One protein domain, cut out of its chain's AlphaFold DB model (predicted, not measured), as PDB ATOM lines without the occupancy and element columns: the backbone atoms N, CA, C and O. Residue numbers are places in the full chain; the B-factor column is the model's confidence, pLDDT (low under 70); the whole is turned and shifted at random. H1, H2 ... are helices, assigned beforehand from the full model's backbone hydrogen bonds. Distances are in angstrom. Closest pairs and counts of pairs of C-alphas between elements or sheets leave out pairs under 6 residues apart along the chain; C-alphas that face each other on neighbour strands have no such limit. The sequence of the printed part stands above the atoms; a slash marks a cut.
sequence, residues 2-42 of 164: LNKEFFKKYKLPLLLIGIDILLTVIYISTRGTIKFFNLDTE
ATOM      1  N   LEU A   2      44.112 110.345 -49.407       85.38
ATOM      2  CA  LEU A   2      44.118 109.005 -48.802       85.38
ATOM      3  C   LEU A   2      43.235 109.006 -47.538       85.38
ATOM      4  O   LEU A   2      43.344 109.916 -46.719       85.38
ATOM      5  N   ASN A   3      42.356 108.012 -47.379       91.50
ATOM      6  CA  ASN A   3      41.472 107.884 -46.209       91.50
ATOM      7  C   ASN A   3      42.264 107.409 -44.967       91.50
ATOM      8  O   ASN A   3      43.221 106.648 -45.097       91.50
ATOM      9  N   LYS A   4      41.844 107.787 -43.752       91.56
ATOM     10  CA  LYS A   4      42.393 107.301 -42.469       91.56
ATOM     11  C   LYS A   4      42.462 105.769 -42.391       91.56
ATOM     12  O   LYS A   4      43.440 105.228 -41.877       91.56
ATOM     13  N   GLU A   5      41.482 105.073 -42.968       90.50
ATOM     14  CA  GLU A   5      41.466 103.602 -43.044       90.50
ATOM     15  C   GLU A   5      42.660 103.027 -43.825       90.50
ATOM     16  O   GLU A   5      43.205 101.984 -43.457       90.50
ATOM     17  N   PHE A   6      43.131 103.732 -44.861       89.12
ATOM     18  CA  PHE A   6      44.318 103.327 -45.616       89.12
ATOM     19  C   PHE A   6      45.560 103.334 -44.718       89.12
ATOM     20  O   PHE A   6      46.269 102.333 -44.630       89.12
ATOM     21  N   PHE A   7      45.792 104.428 -43.988       87.88
ATOM     22  CA  PHE A   7      46.945 104.542 -43.090       87.88
ATOM     23  C   PHE A   7      46.902 103.529 -41.953       87.88
ATOM     24  O   PHE A   7      47.939 102.987 -41.584       87.88
ATOM     25  N   LYS A   8      45.714 103.220 -41.424       90.81
ATOM     26  CA  LYS A   8      45.557 102.193 -40.391       90.81
ATOM     27  C   LYS A   8      45.938 100.807 -40.916       90.81
ATOM     28  O   LYS A   8      46.677 100.089 -40.247       90.81
ATOM     29  N   LYS A   9      45.490 100.456 -42.125       89.25
ATOM     30  CA  LYS A   9      45.767  99.158 -42.759       89.25
ATOM     31  C   LYS A   9      47.233  98.986 -43.163       89.25
ATOM     32  O   LYS A   9      47.777  97.897 -43.018       89.25
ATOM     33  N   TYR A  10      47.871 100.045 -43.659       89.62
ATOM     34  CA  TYR A  10      49.232  99.996 -44.207       89.62
ATOM     35  C   TYR A  10      50.281 100.663 -43.307       89.62
ATOM     36  O   TYR A  10      51.384 100.949 -43.767       89.62
ATOM     37  N   LYS A  11      49.975 100.880 -42.019       92.88
ATOM     38  CA  LYS A  11      50.859 101.579 -41.071       92.88
ATOM     39  C   LYS A  11      52.271 100.990 -41.037       92.88
ATOM     40  O   LYS A  11      53.236 101.741 -41.099       92.88
ATOM     41  N   LEU A  12      52.387  99.664 -40.943       89.38
ATOM     42  CA  LEU A  12      53.680  98.985 -40.846       89.38
ATOM     43  C   LEU A  12      54.494  99.075 -42.155       89.38
ATOM     44  O   LEU A  12      55.626  99.542 -42.083       89.38
ATOM     45  N   PRO A  13      53.955  98.726 -43.345       89.06
ATOM     46  CA  PRO A  13      54.667  98.949 -44.606       89.06
ATOM     47  C   PRO A  13      55.100 100.403 -44.820       89.06
ATOM     48  O   PRO A  13      56.232 100.647 -45.222       89.06
ATOM     49  N   LEU A  14      54.228 101.370 -44.512       91.25
ATOM     50  CA  LEU A  14      54.552 102.793 -44.639       91.25
ATOM     51  C   LEU A  14      55.666 103.217 -43.677       91.25
ATOM     52  O   LEU A  14      56.520 104.010 -44.061       91.25
ATOM     53  N   LEU A  15      55.684 102.678 -42.454       93.62
ATOM     54  CA  LEU A  15      56.770 102.909 -41.503       93.62
ATOM     55  C   LEU A  15      58.100 102.363 -42.033       93.62
ATOM     56  O   LEU A  15      59.098 103.070 -41.965       93.62
ATOM     57  N   LEU A  16      58.117 101.142 -42.578       92.56
ATOM     58  CA  LEU A  16      59.332 100.546 -43.146       92.56
ATOM     59  C   LEU A  16      59.864 101.377 -44.321       92.56
ATOM     60  O   LEU A  16      61.025 101.766 -44.309       92.56
ATOM     61  N   ILE A  17      58.991 101.754 -45.261       93.94
ATOM     62  CA  ILE A  17      59.350 102.644 -46.376       93.94
ATOM     63  C   ILE A  17      59.867 103.993 -45.856       93.94
ATOM     64  O   ILE A  17      60.835 104.532 -46.382       93.94
ATOM     65  N   GLY A  18      59.250 104.544 -44.808       95.88
ATOM     66  CA  GLY A  18      59.707 105.780 -44.176       95.88
ATOM     67  C   GLY A  18      61.118 105.666 -43.592       95.88
ATOM     68  O   GLY A  18      61.915 106.587 -43.759       95.88
ATOM     69  N   ILE A  19      61.447 104.537 -42.956       95.75
ATOM     70  CA  ILE A  19      62.799 104.260 -42.448       95.75
ATOM     71  C   ILE A  19      63.788 104.097 -43.610       95.75
ATOM     72  O   ILE A  19      64.865 104.682 -43.551       95.75
ATOM     73  N   ASP A  20      63.424 103.384 -44.679       95.12
ATOM     74  CA  ASP A  20      64.264 103.246 -45.882       95.12
ATOM     75  C   ASP A  20      64.606 104.615 -46.492       95.12
ATOM     76  O   ASP A  20      65.770 104.910 -46.780       95.12
ATOM     77  N   ILE A  21      63.603 105.488 -46.631       97.06
ATOM     78  CA  ILE A  21      63.791 106.861 -47.115       97.06
ATOM     79  C   ILE A  21      64.701 107.638 -46.162       97.06
ATOM     80  O   ILE A  21      65.626 108.304 -46.621       97.06
ATOM     81  N   LEU A  22      64.478 107.549 -44.848       96.75
ATOM     82  CA  LEU A  22      65.296 108.241 -43.851       96.75
ATOM     83  C   LEU A  22      66.768 107.813 -43.922       96.75
ATOM     84  O   LEU A  22      67.643 108.674 -43.988       96.75
ATOM     85  N   LEU A  23      67.045 106.506 -43.944       95.50
ATOM     86  CA  LEU A  23      68.405 105.972 -44.055       95.50
ATOM     87  C   LEU A  23      69.076 106.434 -45.355       95.50
ATOM     88  O   LEU A  23      70.227 106.869 -45.333       95.50
ATOM     89  N   THR A  24      68.332 106.433 -46.462       95.38
ATOM     90  CA  THR A  24      68.811 106.928 -47.761       95.38
ATOM     91  C   THR A  24      69.139 108.423 -47.712       95.38
ATOM     92  O   THR A  24      70.195 108.845 -48.175       95.38
ATOM     93  N   VAL A  25      68.268 109.241 -47.112       97.25
ATOM     94  CA  VAL A  25      68.490 110.687 -46.955       97.25
ATOM     95  C   VAL A  25      69.717 110.961 -46.087       97.25
ATOM     96  O   VAL A  25      70.518 111.825 -46.443       97.25
ATOM     97  N   ILE A  26      69.901 110.226 -44.986       95.31
ATOM     98  CA  ILE A  26      71.092 110.343 -44.130       95.31
ATOM     99  C   ILE A  26      72.353 109.998 -44.930       95.31
ATOM    100  O   ILE A  26      73.314 110.770 -44.913       95.31
ATOM    101  N   TYR A  27      72.348 108.885 -45.666       95.62
ATOM    102  CA  TYR A  27      73.479 108.471 -46.495       95.62
ATOM    103  C   TYR A  27      73.844 109.535 -47.541       95.62
ATOM    104  O   TYR A  27      74.997 109.959 -47.602       95.62
ATOM    105  N   ILE A  28      72.863 110.044 -48.296       96.75
ATOM    106  CA  ILE A  28      73.083 111.087 -49.311       96.75
ATOM    107  C   ILE A  28      73.594 112.381 -48.665       96.75
ATOM    108  O   ILE A  28      74.569 112.964 -49.138       96.75
ATOM    109  N   SER A  29      72.977 112.820 -47.564       97.06
ATOM    110  CA  SER A  29      73.332 114.078 -46.885       97.06
ATOM    111  C   SER A  29      74.748 114.048 -46.316       97.06
ATOM    112  O   SER A  29      75.437 115.064 -46.287       97.06
ATOM    113  N   THR A  30      75.194 112.869 -45.886       95.69
ATOM    114  CA  THR A  30      76.539 112.647 -45.346       95.69
ATOM    115  C   THR A  30      77.530 112.190 -46.412       95.69
ATOM    116  O   THR A  30      78.701 112.012 -46.102       95.69
ATOM    117  N   ARG A  31      77.092 111.988 -47.663       93.81
ATOM    118  CA  ARG A  31      77.895 111.397 -48.748       93.81
ATOM    119  C   ARG A  31      78.580 110.087 -48.329       93.81
ATOM    120  O   ARG A  31      79.725 109.842 -48.699       93.81
ATOM    121  N   GLY A  32      77.922 109.297 -47.481       91.94
ATOM    122  CA  GLY A  32      78.465 108.042 -46.953       91.94
ATOM    123  C   GLY A  32      79.671 108.185 -46.010       91.94
ATOM    124  O   GLY A  32      80.290 107.177 -45.668       91.94
ATOM    125  N   THR A  33      80.034 109.388 -45.544       94.69
ATOM    126  CA  THR A  33      81.220 109.562 -44.679       94.69
ATOM    127  C   THR A  33      81.016 109.016 -43.265       94.69
ATOM    128  O   THR A  33      81.986 108.694 -42.578       94.69
ATOM    129  N   ILE A  34      79.767 108.900 -42.804       95.00
ATOM    130  CA  ILE A  34      79.452 108.311 -41.501       95.00
ATOM    131  C   ILE A  34      79.355 106.793 -41.662       95.00
ATOM    132  O   ILE A  34      78.329 106.281 -42.100       95.00
ATOM    133  N   LYS A  35      80.401 106.070 -41.242       92.88
ATOM    134  CA  LYS A  35      80.483 104.594 -41.320       92.88
ATOM    135  C   LYS A  35      79.229 103.877 -40.806       92.88
ATOM    136  O   LYS A  35      78.786 102.899 -41.392       92.88
ATOM    137  N   PHE A  36      78.629 104.392 -39.734       93.94
ATOM    138  CA  PHE A  36      77.457 103.788 -39.093       93.94
ATOM    139  C   PHE A  36      76.167 103.847 -39.939       93.94
ATOM    140  O   PHE A  36      75.218 103.116 -39.663       93.94
ATOM    141  N   PHE A  37      76.143 104.691 -40.974       92.88
ATOM    142  CA  PHE A  37      75.035 104.864 -41.918       92.88
ATOM    143  C   PHE A  37      75.484 104.701 -43.379       92.88
ATOM    144  O   PHE A  37      74.807 105.177 -44.290       92.88
ATOM    145  N   ASN A  38      76.640 104.081 -43.619       92.19
ATOM    146  CA  ASN A  38      77.171 103.932 -44.966       92.19
ATOM    147  C   ASN A  38      76.519 102.726 -45.669       92.19
ATOM    148  O   ASN A  38      76.740 101.587 -45.283       92.19
ATOM    149  N   LEU A  39      75.721 102.967 -46.710       91.12
ATOM    150  CA  LEU A  39      75.001 101.909 -47.429       91.12
ATOM    151  C   LEU A  39      75.911 100.989 -48.262       91.12
ATOM    152  O   LEU A  39      75.458  99.929 -48.678       91.12
ATOM    153  N   ASP A  40      77.167 101.379 -48.489       90.31
ATOM    154  CA  ASP A  40      78.161 100.610 -49.249       90.31
ATOM    155  C   ASP A  40      79.011  99.696 -48.358       90.31
ATOM    156  O   ASP A  40      79.846  98.943 -48.855       90.31
ATOM    157  N   THR A  41      78.858  99.801 -47.038       92.25
ATOM    158  CA  THR A  41      79.586  98.975 -46.075       92.25
ATOM    159  C   THR A  41      78.615  98.145 -45.268       92.25
ATOM    160  O   THR A  41      77.558  98.636 -44.877       92.25
ATOM    161  N   GLU A  42      79.022  96.932 -44.939       92.75
ATOM    162  CA  GLU A  42      78.265  96.050 -44.064       92.75
ATOM    163  C   GLU A  42      78.601  96.305 -42.579       92.75
ATOM    164  O   GLU A  42      79.429  97.160 -42.240       92.75
TER     165      GLU A  42
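AT A GLANCE: This is residues 2 to 42 of the 164 residues of an uncharacterized protein of Candidatus Dojkabacteria bacterium HGW-Dojkabacteria-1 (UniProt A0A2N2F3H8). One long helix, H2, makes most of the length, with the short helix H1 set at an angle beyond its first end, as the foot of an L. After the other end of H2, residues 31 to 42 turn off as a tail with no named element. The printed part has 41 residues with two named helices, in the order H1, H2, and no named strand; the class is all helix. The whole is only just extended, close to loose, with a radius of gyration of the C-alphas of 14.0 A, and its C-alphas span 40 by 19 by 11 A.

IN THESE COORDINATES: H1 is residues 4 to 9 and measures 8.8 A from first to last C-alpha; C-alpha 4 is at (42.393, 107.301, -42.469). H2 is residues 11 to 30, Lys 11 to Thr 30, and measures 28.3 A. It begins with C-alpha 11 at (50.859, 101.579, -41.071) and ends with C-alpha 30 at (76.539, 112.647, -45.346). The printed part ends at C-alpha 42, at (78.265, 96.050, -44.064).

HOW THE PARTS SIT: H1 and H2 are joined by a tight link of 1 residue, Tyr 10. They are close but not clearly touching: their closest C-alphas, those of Phe 7 and Leu 14, are 8.0 A apart. Their lines stand about perpendicular, at 89 degrees, and their centres are 19.8 A apart. In H1 and H2, every O i to N i+4 pair is within hydrogen-bond range. Residues 2 to 22, of which 4 to 9 belong to H1 and 11 to 22 to H2, stand free.

THE WHOLE: The outline is a rod. The two C-alphas farthest apart, those of Glu 5 and Thr 33, are 40.2 A apart. The C-alphas of residues 31 to 42 lie 12 to 18 A from the mean of all C-alphas. The printed part has no cut. The mean pLDDT of the printed part is 93.0, and no printed residue is under 70.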